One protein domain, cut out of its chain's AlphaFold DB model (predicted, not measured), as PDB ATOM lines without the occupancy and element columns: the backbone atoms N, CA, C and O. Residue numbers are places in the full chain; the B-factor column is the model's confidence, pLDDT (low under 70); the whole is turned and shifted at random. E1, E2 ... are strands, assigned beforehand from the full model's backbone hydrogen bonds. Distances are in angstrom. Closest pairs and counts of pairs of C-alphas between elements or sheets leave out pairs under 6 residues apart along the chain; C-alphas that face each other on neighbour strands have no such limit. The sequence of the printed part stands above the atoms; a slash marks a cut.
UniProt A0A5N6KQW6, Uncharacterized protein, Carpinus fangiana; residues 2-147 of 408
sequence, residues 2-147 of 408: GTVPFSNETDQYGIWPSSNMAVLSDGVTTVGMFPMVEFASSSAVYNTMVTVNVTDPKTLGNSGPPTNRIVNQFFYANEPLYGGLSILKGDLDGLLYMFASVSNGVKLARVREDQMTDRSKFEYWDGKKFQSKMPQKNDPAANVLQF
ATOM      1  N   GLY A   2      -9.680  20.676  17.840       42.22
ATOM      2  CA  GLY A   2     -10.943  20.523  18.566       42.22
ATOM      3  C   GLY A   2     -10.991  19.154  19.242       42.22
ATOM      4  O   GLY A   2     -10.535  18.179  18.659       42.22
ATOM      5  N   THR A   3     -11.501  19.077  20.469       41.38
ATOM      6  CA  THR A   3     -11.767  17.803  21.155       41.38
ATOM      7  C   THR A   3     -13.098  17.251  20.667       41.38
ATOM      8  O   THR A   3     -14.104  17.961  20.762       41.38
ATOM      9  N   VAL A   4     -13.134  16.010  20.182       50.66
ATOM     10  CA  VAL A   4     -14.414  15.366  19.870       50.66
ATOM     11  C   VAL A   4     -14.910  14.623  21.113       50.66
ATOM     12  O   VAL A   4     -14.181  13.785  21.647       50.66
ATOM     13  N   PRO A   5     -16.117  14.928  21.619       53.50
ATOM     14  CA  PRO A   5     -16.663  14.221  22.766       53.50
ATOM     15  C   PRO A   5     -16.978  12.763  22.411       53.50
ATOM     16  O   PRO A   5     -17.567  12.483  21.370       53.50
ATOM     17  N   PHE A   6     -16.662  11.850  23.330       56.12
ATOM     18  CA  PHE A   6     -17.009  10.423  23.260       56.12
ATOM     19  C   PHE A   6     -18.527  10.148  23.196       56.12
ATOM     20  O   PHE A   6     -18.948   9.047  22.880       56.12
ATOM     21  N   SER A   7     -19.370  11.141  23.498       50.88
ATOM     22  CA  SER A   7     -20.795  10.968  23.810       50.88
ATOM     23  C   SER A   7     -21.753  10.885  22.613       50.88
ATOM     24  O   SER A   7     -22.959  10.968  22.824       50.88
ATOM     25  N   ASN A   8     -21.256  10.828  21.376       51.28
ATOM     26  CA  ASN A   8     -22.114  10.730  20.184       51.28
ATOM     27  C   ASN A   8     -22.183   9.307  19.613       51.28
ATOM     28  O   ASN A   8     -22.853   9.088  18.606       51.28
ATOM     29  N   GLU A   9     -21.492   8.355  20.234       57.78
ATOM     30  CA  GLU A   9     -21.566   6.943  19.883       57.78
ATOM     31  C   GLU A   9     -22.615   6.290  20.782       57.78
ATOM     32  O   GLU A   9     -22.630   6.500  21.993       57.78
ATOM     33  N   THR A  10     -23.556   5.572  20.173       60.41
ATOM     34  CA  THR A  10     -24.539   4.750  20.887       60.41
ATOM     35  C   THR A  10     -23.820   3.733  21.777       60.41
ATOM     36  O   THR A  10     -22.686   3.370  21.462       60.41
ATOM     37  N   ASP A  11     -24.494   3.174  22.791       67.12
ATOM     38  CA  ASP A  11     -23.991   2.107  23.695       67.12
ATOM     39  C   ASP A  11     -23.537   0.802  22.982       67.12
ATOM     40  O   ASP A  11     -23.317  -0.229  23.608       67.12
ATOM     41  N   GLN A  12     -23.426   0.823  21.654       80.81
ATOM     42  CA  GLN A  12     -23.066  -0.275  20.763       80.81
ATOM     43  C   GLN A  12     -21.567  -0.341  20.446       80.81
ATOM     44  O   GLN A  12     -21.121  -1.381  19.968       80.81
ATOM     45  N   TYR A  13     -20.796   0.727  20.684       87.75
ATOM     46  CA  TYR A  13     -19.381   0.784  20.306       87.75
ATOM     47  C   TYR A  13     -18.464   1.096  21.489       87.75
ATOM     48  O   TYR A  13     -18.834   1.839  22.397       87.75
ATOM     49  N   GLY A  14     -17.236   0.580  21.439       88.00
ATOM     50  CA  GLY A  14     -16.191   0.860  22.419       88.00
ATOM     51  C   GLY A  14     -14.826   1.079  21.775       88.00
ATOM     52  O   GLY A  14     -14.533   0.521  20.720       88.00
ATOM     53  N   ILE A  15     -13.974   1.875  22.426       89.38
ATOM     54  CA  ILE A  15     -12.539   1.890  22.119       89.38
ATOM     55  C   ILE A  15     -11.907   0.671  22.770       89.38
ATOM     56  O   ILE A  15     -12.021   0.495  23.982       89.38
ATOM     57  N   TRP A  16     -11.196  -0.123  21.977       89.56
ATOM     58  CA  TRP A  16     -10.463  -1.283  22.453       89.56
ATOM     59  C   TRP A  16      -8.954  -1.001  22.426       89.56
ATOM     60  O   TRP A  16      -8.381  -0.934  21.339       89.56
ATOM     61  N   PRO A  17      -8.291  -0.782  23.576       86.62
ATOM     62  CA  PRO A  17      -6.868  -0.455  23.609       86.62
ATOM     63  C   PRO A  17      -6.032  -1.698  23.282       86.62
ATOM     64  O   PRO A  17      -5.758  -2.512  24.153       86.62
ATOM     65  N   SER A  18      -5.687  -1.870  22.007       85.88
ATOM     66  CA  SER A  18      -5.002  -3.060  21.477       85.88
ATOM     67  C   SER A  18      -3.499  -2.879  21.247       85.88
ATOM     68  O   SER A  18      -2.844  -3.797  20.759       85.88
ATOM     69  N   SER A  19      -2.958  -1.698  21.552       89.69
ATOM     70  CA  SER A  19      -1.573  -1.320  21.267       89.69
ATOM     71  C   SER A  19      -0.937  -0.579  22.444       89.69
ATOM     72  O   SER A  19      -1.632   0.085  23.219       89.69
ATOM     73  N   ASN A  20       0.394  -0.564  22.509       91.31
ATOM     74  CA  ASN A  20       1.110   0.474  23.253       91.31
ATOM     75  C   ASN A  20       0.794   1.889  22.732       91.31
ATOM     76  O   ASN A  20       0.156   2.093  21.695       91.31
ATOM     77  N   MET A  21       1.273   2.883  23.482       94.25
ATOM     78  CA  MET A  21       1.228   4.300  23.132       94.25
ATOM     79  C   MET A  21       2.645   4.857  22.976       94.25
ATOM     80  O   MET A  21       3.564   4.438  23.679       94.25
ATOM     81  N   ALA A  22       2.814   5.851  22.105       94.62
ATOM     82  CA  ALA A  22       4.083   6.539  21.889       94.62
ATOM     83  C   ALA A  22       4.105   7.881  22.628       94.62
ATOM     84  O   ALA A  22       3.145   8.646  22.541       94.62
ATOM     85  N   VAL A  23       5.202   8.194  23.319       92.88
ATOM     86  CA  VAL A  23       5.417   9.520  23.923       92.88
ATOM     87  C   VAL A  23       5.763  10.531  22.822       92.88
ATOM     88  O   VAL A  23       6.638  10.284  21.988       92.88
ATOM     89  N   LEU A  24       5.066  11.666  22.806       93.69
ATOM     90  CA  LEU A  24       5.278  12.763  21.863       93.69
ATOM     91  C   LEU A  24       6.500  13.615  22.239       93.69
ATOM     92  O   LEU A  24       7.104  13.459  23.299       93.69
ATOM     93  N   SER A  25       6.889  14.545  21.362       92.81
ATOM     94  CA  SER A  25       8.061  15.422  21.547       92.81
ATOM     95  C   SER A  25       7.976  16.321  22.776       92.81
ATOM     96  O   SER A  25       8.995  16.839  23.223       92.81
ATOM     97  N   ASP A  26       6.775  16.556  23.301       91.31
ATOM     98  CA  ASP A  26       6.581  17.360  24.505       91.31
ATOM     99  C   ASP A  26       6.925  16.608  25.803       91.31
ATOM    100  O   ASP A  26       6.998  17.242  26.855       91.31
ATOM    101  N   GLY A  27       7.151  15.291  25.733       89.19
ATOM    102  CA  GLY A  27       7.500  14.433  26.868       89.19
ATOM    103  C   GLY A  27       6.368  14.204  27.875       89.19
ATOM    104  O   GLY A  27       6.571  13.501  28.861       89.19
ATOM    105  N   VAL A  28       5.187  14.786  27.649       89.06
ATOM    106  CA  VAL A  28       4.060  14.776  28.599       89.06
ATOM    107  C   VAL A  28       2.757  14.293  27.972       89.06
ATOM    108  O   VAL A  28       1.805  14.001  28.692       89.06
ATOM    109  N   THR A  29       2.707  14.180  26.649       93.44
ATOM    110  CA  THR A  29       1.576  13.635  25.907       93.44
ATOM    111  C   THR A  29       1.980  12.302  25.295       93.44
ATOM    112  O   THR A  29       3.031  12.190  24.668       93.44
ATOM    113  N   THR A  30       1.135  11.287  25.432       95.06
ATOM    114  CA  THR A  30       1.236  10.049  24.661       95.06
ATOM    115  C   THR A  30       0.134   9.989  23.615       95.06
ATOM    116  O   THR A  30      -0.940  10.568  23.792       95.06
ATOM    117  N   VAL A  31       0.391   9.296  22.510       96.62
ATOM    118  CA  VAL A  31      -0.577   9.045  21.441       96.62
ATOM    119  C   VAL A  31      -0.771   7.546  21.249       96.62
ATOM    120  O   VAL A  31       0.187   6.777  21.276       96.62
ATOM    121  N   GLY A  32      -2.022   7.140  21.069       95.94
ATOM    122  CA  GLY A  32      -2.425   5.769  20.781       95.94
ATOM    123  C   GLY A  32      -3.402   5.726  19.612       95.94
ATOM    124  O   GLY A  32      -4.101   6.706  19.330       95.94
ATOM    125  N   MET A  33      -3.449   4.585  18.931       96.06
ATOM    126  CA  MET A  33      -4.391   4.322  17.851       96.06
ATOM    127  C   MET A  33      -5.141   3.036  18.142       96.06
ATOM    128  O   MET A  33      -4.573   1.954  18.092       96.06
ATOM    129  N   PHE A  34      -6.430   3.156  18.425       95.06
ATOM    130  CA  PHE A  34      -7.200   2.052  18.975       95.06
ATOM    131  C   PHE A  34      -8.397   1.723  18.086       95.06
ATOM    132  O   PHE A  34      -9.065   2.649  17.610       95.06
ATOM    133  N   PRO A  35      -8.679   0.439  17.821       94.31
ATOM    134  CA  PRO A  35      -9.890   0.041  17.131       94.31
ATOM    135  C   PRO A  35     -11.133   0.485  17.907       94.31
ATOM    136  O   PRO A  35     -11.226   0.349  19.126       94.31
ATOM    137  N   MET A  36     -12.101   1.006  17.163       93.81
ATOM    138  CA  MET A  36     -13.489   1.093  17.585       93.81
ATOM    139  C   MET A  36     -14.157  -0.231  17.249       93.81
ATOM    140  O   MET A  36     -14.254  -0.598  16.075       93.81
ATOM    141  N   VAL A  37     -14.595  -0.941  18.280       91.56
ATOM    142  CA  VAL A  37     -15.248  -2.244  18.165       91.56
ATOM    143  C   VAL A  37     -16.744  -2.099  18.379       91.56
ATOM    144  O   VAL A  37     -17.183  -1.337  19.236       91.56
ATOM    145  N   GLU A  38     -17.529  -2.826  17.596       91.00
ATOM    146  CA  GLU A  38     -18.954  -3.014  17.859       91.00
ATOM    147  C   GLU A  38     -19.125  -4.137  18.892       91.00
ATOM    148  O   GLU A  38     -18.681  -5.259  18.662       91.00
ATOM    149  N   PHE A  39     -19.775  -3.868  20.026       82.38
ATOM    150  CA  PHE A  39     -19.894  -4.840  21.122       82.38
ATOM    151  C   PHE A  39     -20.660  -6.108  20.734       82.38
ATOM    152  O   PHE A  39     -20.365  -7.180  21.252       82.38
ATOM    153  N   ALA A  40     -21.633  -6.000  19.826       82.50
ATOM    154  CA  ALA A  40     -22.443  -7.140  19.406       82.50
ATOM    155  C   ALA A  40     -21.643  -8.171  18.594       82.50
ATOM    156  O   ALA A  40     -21.928  -9.366  18.662       82.50
ATOM    157  N   SER A  41     -20.658  -7.713  17.819       85.62
ATOM    158  CA  SER A  41     -19.892  -8.542  16.884       85.62
ATOM    159  C   SER A  41     -18.419  -8.691  17.268       85.62
ATOM    160  O   SER A  41     -17.695  -9.446  16.618       85.62
ATOM    161  N   SER A  42     -17.954  -7.937  18.270       84.44
ATOM    162  CA  SER A  42     -16.539  -7.752  18.621       84.44
ATOM    163  C   SER A  42     -15.657  -7.372  17.425       84.44
ATOM    164  O   SER A  42     -14.446  -7.586  17.436       84.44
ATOM    165  N   SER A  43     -16.255  -6.824  16.366       89.44
ATOM    166  CA  SER A  43     -15.554  -6.521  15.123       89.44
ATOM    167  C   SER A  43     -15.078  -5.078  15.124       89.44
ATOM    168  O   SER A  43     -15.834  -4.155  15.437       89.44
ATOM    169  N   ALA A  44     -13.819  -4.872  14.739       92.38
ATOM    170  CA  ALA A  44     -13.289  -3.536  14.520       92.38
ATOM    171  C   ALA A  44     -13.949  -2.909  13.284       92.38
ATOM    172  O   ALA A  44     -13.895  -3.474  12.192       92.38
ATOM    173  N   VAL A  45     -14.541  -1.728  13.451       94.31
ATOM    174  CA  VAL A  45     -15.227  -0.991  12.373       94.31
ATOM    175  C   VAL A  45     -14.280   0.014  11.718       94.31
ATOM    176  O   VAL A  45     -14.265   0.196  10.499       94.31
ATOM    177  N   TYR A  46     -13.458   0.653  12.540       95.44
ATOM    178  CA  TYR A  46     -12.376   1.553  12.158       95.44
ATOM    179  C   TYR A  46     -11.432   1.716  13.357       95.44
ATOM    180  O   TYR A  46     -11.703   1.166  14.423       95.44
ATOM    181  N   ASN A  47     -10.345   2.477  13.235       96.44
ATOM    182  CA  ASN A  47      -9.565   2.919  14.394       96.44
ATOM    183  C   ASN A  47      -9.594   4.441  14.589       96.44
ATOM    184  O   ASN A  47      -9.846   5.219  13.666       96.44
ATOM    185  N   THR A  48      -9.381   4.853  15.832       95.88
ATOM    186  CA  THR A  48      -9.405   6.240  16.291       95.88
ATOM    187  C   THR A  48      -8.056   6.610  16.888       95.88
ATOM    188  O   THR A  48      -7.382   5.761  17.466       95.88
ATOM    189  N   MET A  49      -7.674   7.885  16.794       96.25
ATOM    190  CA  MET A  49      -6.465   8.387  17.447       96.25
ATOM    191  C   MET A  49      -6.829   9.113  18.736       96.25
ATOM    192  O   MET A  49      -7.698   9.996  18.748       96.25
ATOM    193  N   VAL A  50      -6.150   8.749  19.818       95.25
ATOM    194  CA  VAL A  50      -6.332   9.356  21.134       95.25
ATOM    195  C   VAL A  50      -5.006   9.856  21.674       95.25
ATOM    196  O   VAL A  50      -3.957   9.269  21.413       95.25
ATOM    197  N   THR A  51      -5.062  10.925  22.453       94.94
ATOM    198  CA  THR A  51      -3.950  11.355  23.289       94.94
ATOM    199  C   THR A  51      -4.288  11.184  24.751       94.94
ATOM    200  O   THR A  51      -5.433  11.385  25.164       94.94
ATOM    201  N   VAL A  52      -3.282  10.823  25.532       92.44
ATOM    202  CA  VAL A  52      -3.369  10.723  26.984       92.44
ATOM    203  C   VAL A  52      -2.250  11.570  27.563       92.44
ATOM    204  O   VAL A  52      -1.110  11.497  27.112       92.44
ATOM    205  N   ASN A  53      -2.566  12.402  28.549       89.75
ATOM    206  CA  ASN A  53      -1.519  13.127  29.258       89.75
ATOM    207  C   ASN A  53      -0.890  12.211  30.305       89.75
ATOM    208  O   ASN A  53      -1.602  11.558  31.069       89.75
ATOM    209  N   VAL A  54       0.439  12.204  30.369       75.75
ATOM    210  CA  VAL A  54       1.186  11.533  31.430       75.75
ATOM    211  C   VAL A  54       0.846  12.225  32.747       75.75
ATOM    212  O   VAL A  54       1.140  13.401  32.955       75.75
ATOM    213  N   THR A  55       0.190  11.488  33.632       80.12
ATOM    214  CA  THR A  55      -0.247  11.957  34.949       80.12
ATOM    215  C   THR A  55       0.233  10.989  36.014       80.12
ATOM    216  O   THR A  55       0.216   9.779  35.786       80.12
ATOM    217  N   ASP A  56       0.612  11.498  37.186       81.06
ATOM    218  CA  ASP A  56       0.932  10.640  38.328       81.06
ATOM    219  C   ASP A  56      -0.334   9.868  38.749       81.06
ATOM    220  O   ASP A  56      -1.319  10.507  39.145       81.06
ATOM    221  N   PRO A  57      -0.344   8.522  38.699       78.94
ATOM    222  CA  PRO A  57      -1.514   7.725  39.054       78.94
ATOM    223  C   PRO A  57      -2.002   7.977  40.486       78.94
ATOM    224  O   PRO A  57      -3.197   7.865  40.749       78.94
ATOM    225  N   LYS A  58      -1.125   8.400  41.407       83.06
ATOM    226  CA  LYS A  58      -1.509   8.757  42.783       83.06
ATOM    227  C   LYS A  58      -2.392  10.005  42.850       83.06
ATOM    228  O   LYS A  58      -3.088  10.208  43.840       83.06
ATOM    229  N   THR A  59      -2.372  10.835  41.807       82.62
ATOM    230  CA  THR A  59      -3.130  12.094  41.732       82.62
ATOM    231  C   THR A  59      -4.466  11.963  41.004       82.62
ATOM    232  O   THR A  59      -5.283  12.878  41.053       82.62
ATOM    233  N   LEU A  60      -4.715  10.823  40.351       77.88
ATOM    234  CA  LEU A  60      -5.888  10.612  39.503       77.88
ATOM    235  C   LEU A  60      -7.174  10.271  40.282       77.88
ATOM    236  O   LEU A  60      -8.285  10.445  39.771       77.88
ATOM    237  N   GLY A  61      -7.048   9.827  41.537       80.31
ATOM    238  CA  GLY A  61      -8.185   9.344  42.325       80.31
ATOM    239  C   GLY A  61      -8.923   8.216  41.593       80.31
ATOM    240  O   GLY A  61      -8.294   7.309  41.060       80.31
ATOM    241  N   ASN A  62     -10.256   8.295  41.530       79.31
ATOM    242  CA  ASN A  62     -11.091   7.326  40.801       79.31
ATOM    243  C   ASN A  62     -11.284   7.675  39.313       79.31
ATOM    244  O   ASN A  62     -12.053   7.011  38.622       79.31
ATOM    245  N   SER A  63     -10.668   8.753  38.824       75.75
ATOM    246  CA  SER A  63     -10.757   9.135  37.413       75.75
ATOM    247  C   SER A  63      -9.601   8.500  36.645       75.75
ATOM    248  O   SER A  63      -8.480   8.482  37.132       75.75
ATOM    249  N   GLY A  64      -9.845   7.983  35.440       79.06
ATOM    250  CA  GLY A  64      -8.757   7.567  34.550       79.06
ATOM    251  C   GLY A  64      -7.887   8.755  34.107       79.06
ATOM    252  O   GLY A  64      -8.261   9.914  34.330       79.06
ATOM    253  N   PRO A  65      -6.740   8.502  33.453       84.56
ATOM    254  CA  PRO A  65      -5.893   9.575  32.952       84.56
ATOM    255  C   PRO A  65      -6.656  10.432  31.919       84.56
ATOM    256  O   PRO A  65      -7.454   9.896  31.136       84.56
ATOM    257  N   PRO A  66      -6.444  11.764  31.888       84.75
ATOM    258  CA  PRO A  66      -7.109  12.643  30.934       84.75
ATOM    259  C   PRO A  66      -6.848  12.189  29.497       84.75
ATOM    260  O   PRO A  66      -5.717  12.239  29.017       84.75
ATOM    261  N   THR A  67      -7.914  11.764  28.819       89.19
ATOM    262  CA  THR A  67      -7.861  11.199  27.468       89.19
ATOM    263  C   THR A  67      -8.646  12.082  26.507       89.19
ATOM    264  O   THR A  67      -9.793  12.440  26.779       89.19
ATOM    265  N   ASN A  68      -8.051  12.420  25.365       91.62
ATOM    266  CA  ASN A  68      -8.691  13.190  24.305       91.62
ATOM    267  C   ASN A  68      -8.709  12.389  23.011       91.62
ATOM    268  O   ASN A  68      -7.669  11.981  22.507       91.62
ATOM    269  N   ARG A  69      -9.888  12.234  22.414       91.31
ATOM    270  CA  ARG A  69     -10.005  11.738  21.044       91.31
ATOM    271  C   ARG A  69      -9.705  12.878  20.075       91.31
ATOM    272  O   ARG A  69     -10.442  13.867  20.035       91.31
ATOM    273  N   ILE A  70      -8.601  12.758  19.341       94.31
ATOM    274  CA  ILE A  70      -8.105  13.812  18.441       94.31
ATOM    275  C   ILE A  70      -8.436  13.547  16.972       94.31
ATOM    276  O   ILE A  70      -8.454  14.485  16.179       94.31
ATOM    277  N   VAL A  71      -8.761  12.301  16.619       93.88
ATOM    278  CA  VAL A  71      -9.315  11.936  15.310       93.88
ATOM    279  C   VAL A  71     -10.405  10.900  15.501       93.88
ATOM    280  O   VAL A  71     -10.148   9.894  16.146       93.88
ATOM    281  N   ASN A  72     -11.596  11.117  14.938       89.00
ATOM    282  CA  ASN A  72     -12.728  10.209  15.144       89.00
ATOM    283  C   ASN A  72     -12.542   8.866  14.460       89.00
ATOM    284  O   ASN A  72     -12.681   7.829  15.093       89.00
ATOM    285  N   GLN A  73     -12.274   8.889  13.164       92.81
ATOM    286  CA  GLN A  73     -12.202   7.700  12.327       92.81
ATOM    287  C   GLN A  73     -11.009   7.883  11.405       92.81
ATOM    288  O   GLN A  73     -10.882   8.944  10.791       92.81
ATOM    289  N   PHE A  74     -10.125   6.892  11.353       94.88
ATOM    290  CA  PHE A  74      -8.867   7.027  10.633       94.88
ATOM    291  C   PHE A  74      -8.701   5.970   9.540       94.88
ATOM    292  O   PHE A  74      -8.782   6.318   8.359       94.88
ATOM    293  N   PHE A  75      -8.545   4.697   9.904       97.19
ATOM    294  CA  PHE A  75      -8.561   3.561   8.974       97.19
ATOM    295  C   PHE A  75      -9.819   2.718   9.176       97.19
ATOM    296  O   PHE A  75     -10.235   2.524  10.314       97.19
ATOM    297  N   TYR A  76     -10.407   2.214   8.093       96.75
ATOM    298  CA  TYR A  76     -11.634   1.407   8.101       96.75
ATOM    299  C   TYR A  76     -11.352  -0.097   8.203       96.75
ATOM    300  O   TYR A  76     -10.253  -0.562   7.912       96.75
ATOM    301  N   ALA A  77     -12.364  -0.887   8.574       94.62
ATOM    302  CA  ALA A  77     -12.260  -2.336   8.768       94.62
ATOM    303  C   ALA A  77     -11.681  -3.113   7.569       94.62
ATOM    304  O   ALA A  77     -11.009  -4.130   7.749       94.62
ATOM    305  N   ASN A  78     -11.928  -2.661   6.338       96.31
ATOM    306  CA  ASN A  78     -11.403  -3.270   5.112       96.31
ATOM    307  C   ASN A  78      -9.977  -2.808   4.755       96.31
ATOM    308  O   ASN A  78      -9.426  -3.240   3.744       96.31
ATOM    309  N   GLU A  79      -9.363  -1.976   5.589       97.94
ATOM    310  CA  GLU A  79      -8.008  -1.447   5.453       97.94
ATOM    311  C   GLU A  79      -7.099  -2.037   6.549       97.94
ATOM    312  O   GLU A  79      -7.586  -2.616   7.529       97.94
ATOM    313  N   PRO A  80      -5.764  -1.933   6.426       97.75
ATOM    314  CA  PRO A  80      -4.898  -2.130   7.578       97.75
ATOM    315  C   PRO A  80      -5.164  -1.044   8.628       97.75
ATOM    316  O   PRO A  80      -5.018   0.147   8.350       97.75
ATOM    317  N   LEU A  81      -5.508  -1.451   9.849       97.44
ATOM    318  CA  LEU A  81      -5.709  -0.539  10.976       97.44
ATOM    319  C   LEU A  81      -4.355  -0.136  11.580       97.44
ATOM    320  O   LEU A  81      -3.986  -0.589  12.663       97.44
ATOM    321  N   TYR A  82      -3.575   0.675  10.855       98.19
ATOM    322  CA  TYR A  82      -2.248   1.110  11.307       98.19
ATOM    323  C   TYR A  82      -2.307   1.770  12.680       98.19
ATOM    324  O   TYR A  82      -3.169   2.609  12.937       98.19
ATOM    325  N   GLY A  83      -1.382   1.355  13.548       97.19
ATOM    326  CA  GLY A  83      -1.296   1.765  14.942       97.19
ATOM    327  C   GLY A  83      -2.066   0.840  15.885       97.19
ATOM    328  O   GLY A  83      -1.789   0.858  17.072       97.19
ATOM    329  N   GLY A  84      -2.963  -0.006  15.360       95.81
ATOM    330  CA  GLY A  84      -3.758  -0.938  16.160       95.81
ATOM    331  C   GLY A  84      -2.970  -2.120  16.728       95.81
ATOM    332  O   GLY A  84      -3.418  -2.690  17.713       95.81
ATOM    333  N   LEU A  85      -1.817  -2.475  16.143       96.62
ATOM    334  CA  LEU A  85      -0.896  -3.432  16.765       96.62
ATOM    335  C   LEU A  85       0.091  -2.704  17.672       96.62
ATOM    336  O   LEU A  85       0.270  -3.095  18.805       96.62
ATOM    337  N   SER A  86       0.760  -1.662  17.179       97.12
ATOM    338  CA  SER A  86       1.740  -0.916  17.968       97.12
ATOM    339  C   SER A  86       1.960   0.476  17.388       97.12
ATOM    340  O   SER A  86       1.852   0.675  16.173       97.12
ATOM    341  N   ILE A  87       2.320   1.429  18.245       96.62
ATOM    342  CA  ILE A  87       2.841   2.734  17.847       96.62
ATOM    343  C   ILE A  87       4.107   3.052  18.638       96.62
ATOM    344  O   ILE A  87       4.159   2.889  19.855       96.62
ATOM    345  N   LEU A  88       5.140   3.523  17.947       95.31
ATOM    346  CA  LEU A  88       6.368   3.988  18.582       95.31
ATOM    347  C   LEU A  88       6.906   5.212  17.861       95.31
ATOM    348  O   LEU A  88       6.679   5.404  16.665       95.31
ATOM    349  N   LYS A  89       7.647   6.036  18.591       94.19
ATOM    350  CA  LYS A  89       8.385   7.147  18.008       94.19
ATOM    351  C   LYS A  89       9.796   6.690  17.663       94.19
ATOM    352  O   LYS A  89      10.482   6.098  18.491       94.19
ATOM    353  N   GLY A  90      10.210   6.930  16.425       85.38
ATOM    354  CA  GLY A  90      11.564   6.656  15.979       85.38
ATOM    355  C   GLY A  90      12.527   7.667  16.585       85.38
ATOM    356  O   GLY A  90      12.527   8.831  16.195       85.38
ATOM    357  N   ASP A  91      13.390   7.223  17.497       78.31
ATOM    358  CA  ASP A  91      14.430   8.084  18.086       78.31
ATOM    359  C   ASP A  91      15.415   8.638  17.039       78.31
ATOM    360  O   ASP A  91      16.090   9.633  17.287       78.31
ATOM    361  N   LEU A  92      15.520   7.986  15.874       66.12
ATOM    362  CA  LEU A  92      16.485   8.328  14.823       66.12
ATOM    363  C   LEU A  92      16.010   9.455  13.901       66.12
ATOM    364  O   LEU A  92      16.822  10.264  13.462       66.12
ATOM    365  N   ASP A  93      14.721   9.483  13.568       87.06
ATOM    366  CA  ASP A  93      14.152  10.368  12.544       87.06
ATOM    367  C   ASP A  93      12.947  11.185  13.035       87.06
ATOM    368  O   ASP A  93      12.415  12.010  12.292       87.06
ATOM    369  N   GLY A  94      12.523  10.982  14.287       88.88
ATOM    370  CA  GLY A  94      11.412  11.696  14.908       88.88
ATOM    371  C   GLY A  94      10.039  11.354  14.329       88.88
ATOM    372  O   GLY A  94       9.063  12.036  14.654       88.88
ATOM    373  N   LEU A  95       9.936  10.329  13.478       96.94
ATOM    374  CA  LEU A  95       8.667   9.899  12.900       96.94
ATOM    375  C   LEU A  95       7.898   9.015  13.881       96.94
ATOM    376  O   LEU A  95       8.473   8.274  14.677       96.94
ATOM    377  N   LEU A  96       6.573   9.062  13.799       97.75
ATOM    378  CA  LEU A  96       5.716   8.062  14.420       97.75
ATOM    379  C   LEU A  96       5.603   6.876  13.471       97.75
ATOM    380  O   LEU A  96       5.236   7.049  12.309       97.75
ATOM    381  N   TYR A  97       5.894   5.684  13.976       98.00
ATOM    382  CA  TYR A  97       5.773   4.410  13.283       98.00
ATOM    383  C   TYR A  97       4.573   3.648  13.825       98.00
ATOM    384  O   TYR A  97       4.417   3.508  15.035       98.00
ATOM    385  N   MET A  98       3.724   3.164  12.926       98.19
ATOM    386  CA  MET A  98       2.432   2.568  13.245       98.19
ATOM    387  C   MET A  98       2.319   1.199  12.590       98.19
ATOM    388  O   MET A  98       2.366   1.078  11.364       98.19
ATOM    389  N   PHE A  99       2.146   0.174  13.415       98.38
ATOM    390  CA  PHE A  99       2.040  -1.215  12.996       98.38
ATOM    391  C   PHE A  99       0.569  -1.624  12.922       98.38
ATOM    392  O   PHE A  99      -0.217  -1.310  13.818       98.38
ATOM    393  N   ALA A 100       0.186  -2.306  11.846       97.94
ATOM    394  CA  ALA A 100      -1.139  -2.897  11.688       97.94
ATOM    395  C   ALA A 100      -1.023  -4.418  11.694       97.94
ATOM    396  O   ALA A 100      -0.219  -4.959  10.931       97.94
ATOM    397  N   SER A 101      -1.865  -5.094  12.473       96.31
ATOM    398  CA  SER A 101      -2.068  -6.526  12.295       96.31
ATOM    399  C   SER A 101      -3.008  -6.805  11.117       96.31
ATOM    400  O   SER A 101      -4.019  -6.119  10.933       96.31
ATOM    401  N   VAL A 102      -2.672  -7.814  10.314       95.81
ATOM    402  CA  VAL A 102      -3.512  -8.374   9.251       95.81
ATOM    403  C   VAL A 102      -3.451  -9.904   9.297       95.81
ATOM    404  O   VAL A 102      -2.567 -10.488   9.922       95.81
ATOM    405  N   SER A 103      -4.369 -10.592   8.616       94.00
ATOM    406  CA  SER A 103      -4.511 -12.055   8.730       94.00
ATOM    407  C   SER A 103      -3.279 -12.859   8.292       94.00
ATOM    408  O   SER A 103      -3.186 -14.043   8.603       94.00
ATOM    409  N   ASN A 104      -2.360 -12.248   7.538       95.81
ATOM    410  CA  ASN A 104      -1.135 -12.875   7.038       95.81
ATOM    411  C   ASN A 104       0.162 -12.191   7.510       95.81
ATOM    412  O   ASN A 104       1.231 -12.495   6.973       95.81
ATOM    413  N   GLY A 105       0.104 -11.271   8.479       97.38
ATOM    414  CA  GLY A 105       1.312 -10.636   8.995       97.38
ATOM    415  C   GLY A 105       1.111  -9.257   9.605       97.38
ATOM    416  O   GLY A 105       0.045  -8.923  10.116       97.38
ATOM    417  N   VAL A 106       2.168  -8.448   9.540       98.50
ATOM    418  CA  VAL A 106       2.204  -7.082  10.078       98.50
ATOM    419  C   VAL A 106       2.578  -6.093   8.985       98.50
ATOM    420  O   VAL A 106       3.527  -6.321   8.234       98.50
ATOM    421  N   LYS A 107       1.866  -4.966   8.922       98.62
ATOM    422  CA  LYS A 107       2.157  -3.839   8.022       98.62
ATOM    423  C   LYS A 107       2.685  -2.640   8.793       98.62
ATOM    424  O   LYS A 107       2.379  -2.481   9.970       98.62
ATOM    425  N   LEU A 108       3.420  -1.772   8.103       98.56
ATOM    426  CA  LEU A 108       4.023  -0.573   8.681       98.56
ATOM    427  C   LEU A 108       3.622   0.695   7.921       98.56
ATOM    428  O   LEU A 108       3.653   0.732   6.688       98.56
ATOM    429  N   ALA A 109       3.277   1.735   8.669       98.56
ATOM    430  CA  ALA A 109       3.146   3.102   8.187       98.56
ATOM    431  C   ALA A 109       3.981   4.043   9.055       98.56
ATOM    432  O   ALA A 109       4.339   3.706  10.186       98.56
ATOM    433  N   ARG A 110       4.264   5.234   8.534       98.31
ATOM    434  CA  ARG A 110       4.910   6.302   9.291       98.31
ATOM    435  C   ARG A 110       4.369   7.679   8.928       98.31
ATOM    436  O   ARG A 110       3.859   7.884   7.828       98.31
ATOM    437  N   VAL A 111       4.501   8.621   9.854       98.25
ATOM    438  CA  VAL A 111       4.117  10.026   9.668       98.25
ATOM    439  C   VAL A 111       4.958  10.918  10.575       98.25
ATOM    440  O   VAL A 111       5.463  10.472  11.604       98.25
ATOM    441  N   ARG A 112       5.088  12.199  10.230       97.50
ATOM    442  CA  ARG A 112       5.596  13.190  11.182       97.50
ATOM    443  C   ARG A 112       4.588  13.448  12.295       97.50
ATOM    444  O   ARG A 112       3.387  13.527  12.046       97.50
ATOM    445  N   GLU A 113       5.094  13.662  13.501       95.62
ATOM    446  CA  GLU A 113       4.280  13.925  14.692       95.62
ATOM    447  C   GLU A 113       3.304  15.100  14.510       95.62
ATOM    448  O   GLU A 113       2.121  14.985  14.813       95.62
ATOM    449  N   ASP A 114       3.755  16.209  13.922       96.06
ATOM    450  CA  ASP A 114       2.922  17.397  13.691       96.06
ATOM    451  C   ASP A 114       1.881  17.225  12.567       96.06
ATOM    452  O   ASP A 114       1.030  18.089  12.360       96.06
ATOM    453  N   GLN A 115       1.924  16.095  11.860       97.50
ATOM    454  CA  GLN A 115       1.022  15.728  10.769       97.50
ATOM    455  C   GLN A 115       0.195  14.471  11.075       97.50
ATOM    456  O   GLN A 115      -0.575  14.030  10.228       97.50
ATOM    457  N   MET A 116       0.302  13.905  12.282       96.62
ATOM    458  CA  MET A 116      -0.271  12.594  12.622       96.62
ATOM    459  C   MET A 116      -1.801  12.505  12.515       96.62
ATOM    460  O   MET A 116      -2.353  11.413  12.432       96.62
ATOM    461  N   THR A 117      -2.491  13.646  12.483       96.75
ATOM    462  CA  THR A 117      -3.954  13.713  12.327       96.75
ATOM    463  C   THR A 117      -4.416  13.833  10.872       96.75
ATOM    464  O   THR A 117      -5.611  13.729  10.604       96.75
ATOM    465  N   ASP A 118      -3.494  14.022   9.924       97.25
ATOM    466  CA  ASP A 118      -3.783  14.120   8.495       97.25
ATOM    467  C   ASP A 118      -3.337  12.838   7.783       97.25
ATOM    468  O   ASP A 118      -2.162  12.646   7.461       97.25
ATOM    469  N   ARG A 119      -4.305  11.963   7.498       96.00
ATOM    470  CA  ARG A 119      -4.073  10.681   6.816       96.00
ATOM    471  C   ARG A 119      -3.374  10.845   5.460       96.00
ATOM    472  O   ARG A 119      -2.653   9.944   5.048       96.00
ATOM    473  N   SER A 120      -3.522  11.986   4.778       97.44
ATOM    474  CA  SER A 120      -2.864  12.235   3.484       97.44
ATOM    475  C   SER A 120      -1.343  12.409   3.584       97.44
ATOM    476  O   SER A 120      -0.657  12.407   2.561       97.44
ATOM    477  N   LYS A 121      -0.805  12.573   4.801       98.31
ATOM    478  CA  LYS A 121       0.634  12.735   5.073       98.31
ATOM    479  C   LYS A 121       1.340  11.433   5.423       98.31
ATOM    480  O   LYS A 121       2.546  11.446   5.649       98.31
ATOM    481  N   PHE A 122       0.604  10.330   5.489       98.56
ATOM    482  CA  PHE A 122       1.162   9.039   5.852       98.56
ATOM    483  C   PHE A 122       1.933   8.439   4.684       98.56
ATOM    484  O   PHE A 122       1.523   8.522   3.525       98.56
ATOM    485  N   GLU A 123       3.033   7.781   5.023       98.75
ATOM    486  CA  GLU A 123       3.759   6.919   4.107       98.75
ATOM    487  C   GLU A 123       3.628   5.467   4.568       98.75
ATOM    488  O   GLU A 123       3.720   5.158   5.756       98.75
ATOM    489  N   TYR A 124       3.442   4.560   3.620       98.75
ATOM    490  CA  TYR A 124       3.178   3.147   3.845       98.75
ATOM    491  C   TYR A 124       4.307   2.312   3.260       98.75
ATOM    492  O   TYR A 124       4.744   2.567   2.135       98.75
ATOM    493  N   TRP A 125       4.768   1.316   4.008       98.62
ATOM    494  CA  TRP A 125       5.722   0.340   3.498       98.62
ATOM    495  C   TRP A 125       5.054  -0.541   2.438       98.62
ATOM    496  O   TRP A 125       4.000  -1.127   2.690       98.62
ATOM    497  N   ASP A 126       5.661  -0.638   1.255       98.25
ATOM    498  CA  ASP A 126       5.162  -1.443   0.132       98.25
ATOM    499  C   ASP A 126       5.893  -2.782  -0.050       98.25
ATOM    500  O   ASP A 126       5.660  -3.486  -1.031       98.25
ATOM    501  N   GLY A 127       6.788  -3.125   0.884       97.88
ATOM    502  CA  GLY A 127       7.700  -4.267   0.772       97.88
ATOM    503  C   GLY A 127       9.119  -3.888   0.355       97.88
ATOM    504  O   GLY A 127      10.035  -4.693   0.500       97.88
ATOM    505  N   LYS A 128       9.313  -2.678  -0.180       98.00
ATOM    506  CA  LYS A 128      10.599  -2.205  -0.713       98.00
ATOM    507  C   LYS A 128      10.944  -0.793  -0.258       98.00
ATOM    508  O   LYS A 128      12.114  -0.487  -0.044       98.00
ATOM    509  N   LYS A 129       9.949   0.087  -0.167       98.12
ATOM    510  CA  LYS A 129      10.096   1.491   0.213       98.12
ATOM    511  C   LYS A 129       8.815   2.032   0.840       98.12
ATOM    512  O   LYS A 129       7.744   1.431   0.770       98.12
ATOM    513  N   PHE A 130       8.934   3.210   1.433       98.50
ATOM    514  CA  PHE A 130       7.786   3.998   1.854       98.50
ATOM    515  C   PHE A 130       7.180   4.745   0.656       98.50
ATOM    516  O   PHE A 130       7.908   5.299  -0.171       98.50
ATOM    517  N   GLN A 131       5.851   4.745   0.552       98.56
ATOM    518  CA  GLN A 131       5.094   5.439  -0.495       98.56
ATOM    519  C   GLN A 131       3.790   6.035   0.047       98.56
ATOM    520  O   GLN A 131       3.270   5.585   1.058       98.56
ATOM    521  N   SER A 132       3.206   7.007  -0.652       98.38
ATOM    522  CA  SER A 132       1.940   7.638  -0.238       98.38
ATOM    523  C   SER A 132       0.701   6.769  -0.477       98.38
ATOM    524  O   SER A 132      -0.339   6.976   0.146       98.38
ATOM    525  N   LYS A 133       0.777   5.789  -1.387       98.38
ATOM    526  CA  LYS A 133      -0.341   4.888  -1.678       98.38
ATOM    527  C   LYS A 133      -0.383   3.748  -0.663       98.38
ATOM    528  O   LYS A 133       0.536   2.937  -0.597       98.38
ATOM    529  N   MET A 134      -1.489   3.651   0.068       98.50
ATOM    530  CA  MET A 134      -1.716   2.557   1.008       98.50
ATOM    531  C   MET A 134      -1.819   1.205   0.270       98.50
ATOM    532  O   MET A 134      -2.569   1.104  -0.710       98.50
ATOM    533  N   PRO A 135      -1.087   0.165   0.709       98.31
ATOM    534  CA  PRO A 135      -1.218  -1.178   0.157       98.31
ATOM    535  C   PRO A 135      -2.568  -1.803   0.529       98.31
ATOM    536  O   PRO A 135      -3.224  -1.407   1.494       98.31
ATOM    537  N   GLN A 136      -2.981  -2.816  -0.234       97.94
ATOM    538  CA  GLN A 136      -4.189  -3.581   0.083       97.94
ATOM    539  C   GLN A 136      -4.030  -4.323   1.416       97.94
ATOM    540  O   GLN A 136      -2.934  -4.777   1.759       97.94
ATOM    541  N   LYS A 137      -5.140  -4.489   2.151       96.56
ATOM    542  CA  LYS A 137      -5.141  -5.069   3.505       96.56
ATOM    543  C   LYS A 137      -4.418  -6.410   3.594       96.56
ATOM    544  O   LYS A 137      -3.625  -6.602   4.501       96.56
ATOM    545  N   ASN A 138      -4.629  -7.295   2.626       92.94
ATOM    546  CA  ASN A 138      -4.060  -8.642   2.655       92.94
ATOM    547  C   ASN A 138      -2.925  -8.848   1.642       92.94
ATOM    548  O   ASN A 138      -2.567  -9.989   1.377       92.94
ATOM    549  N   ASP A 139      -2.348  -7.782   1.072       97.56
ATOM    550  CA  ASP A 139      -1.183  -7.901   0.184       97.56
ATOM    551  C   ASP A 139       0.043  -8.375   0.983       97.56
ATOM    552  O   ASP A 139       0.558  -7.589   1.786       97.56
ATOM    553  N   PRO A 140       0.523  -9.622   0.806       97.12
ATOM    554  CA  PRO A 140       1.654 -10.115   1.575       97.12
ATOM    555  C   PRO A 140       2.943  -9.368   1.227       97.12
ATOM    556  O   PRO A 140       3.788  -9.221   2.101       97.12
ATOM    557  N   ALA A 141       3.111  -8.847   0.006       97.94
ATOM    558  CA  ALA A 141       4.361  -8.197  -0.394       97.94
ATOM    559  C   ALA A 141       4.682  -6.971   0.477       97.94
ATOM    560  O   ALA A 141       5.847  -6.683   0.719       97.94
ATOM    561  N   ALA A 142       3.651  -6.305   1.000       98.31
ATOM    562  CA  ALA A 142       3.773  -5.122   1.844       98.31
ATOM    563  C   ALA A 142       3.892  -5.415   3.355       98.31
ATOM    564  O   ALA A 142       3.823  -4.488   4.165       98.31
ATOM    565  N   ASN A 143       4.025  -6.677   3.770       98.62
ATOM    566  CA  ASN A 143       4.213  -7.011   5.182       98.62
ATOM    567  C   ASN A 143       5.683  -6.831   5.593       98.62
ATOM    568  O   ASN A 143       6.587  -7.263   4.882       98.62
ATOM    569  N   VAL A 144       5.921  -6.229   6.763       98.25
ATOM    570  CA  VAL A 144       7.250  -6.190   7.407       98.25
ATOM    571  C   VAL A 144       7.554  -7.489   8.160       98.25
ATOM    572  O   VAL A 144       8.711  -7.859   8.312       98.25
ATOM    573  N   LEU A 145       6.512  -8.213   8.578       98.38
ATOM    574  CA  LEU A 145       6.596  -9.554   9.152       98.38
ATOM    575  C   LEU A 145       5.537 -10.435   8.489       98.38
ATOM    576  O   LEU A 145       4.351 -10.118   8.559       98.38
ATOM    577  N   GLN A 146       5.952 -11.542   7.868       97.81
ATOM    578  CA  GLN A 146       5.026 -12.582   7.411       97.81
ATOM    579  C   GLN A 146       4.688 -13.494   8.580       97.81
ATOM    580  O   GLN A 146       5.586 -14.090   9.180       97.81
ATOM    581  N   PHE A 147       3.404 -13.623   8.893       97.25
ATOM    582  CA  PHE A 147       2.981 -14.459  10.004       97.25
ATOM    583  C   PHE A 147       1.551 -14.951   9.831       97.25
ATOM    584  O   PHE A 147       0.631 -14.173   9.593       97.25
TER     585      PHE A 147
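AT A GLANCE: This is residues 2 to 147 of the 408 residues of an uncharacterized protein of Carpinus fangiana (UniProt A0A5N6KQW6). Little regular structure, much of it loop: two strongly twisted sheets lie side by side, a branched one of E5 to E9 and one of E1 to E4, curled like part of a barrel; residues 58 to 63 stick out. The 146 printed residues hold nine named strands, E1 to E9 along the chain, neighbours antiparallel, under half of the residues being in them: all strand. The whole is compact, radius of gyration of the C-alphas 15.5 A, spanning 48 by 40 by 27 A.

IN THESE COORDINATES: E5 is residues 86 to 89, E6 95 to 102, E7 105 to 112, 24.3 A long, E8 123 to 125, and E9 143 to 146, ending at C-alpha (5.026, -12.582, 7.411). E1 is residues 13 to 15, from C-alpha (-19.381, 0.784, 20.306), E2 29 to 38, E3 43 to 53, 28.0 A long, and E4 67 to 71.

HOW THE PARTS SIT: E7 has E6 on one side, N 98 to O 109 2.9 A, and E8, N 110 to O 123 2.8 A, and E9, N 106 to O 145 2.9 A, on the other. E5 to E8 and E1 to E4 are meanders, successive strands forming antiparallel hairpins. The closest C-alphas of E2 and E5, Gly 32 and Ile 87, are 6.7 A apart.

THE WHOLE: The printed part has no cut. Links E1 to E2, E3 to E4, E4 to E5 and E8 to E9 are long. Residues 2 to 11 and 92 have pLDDT under 70.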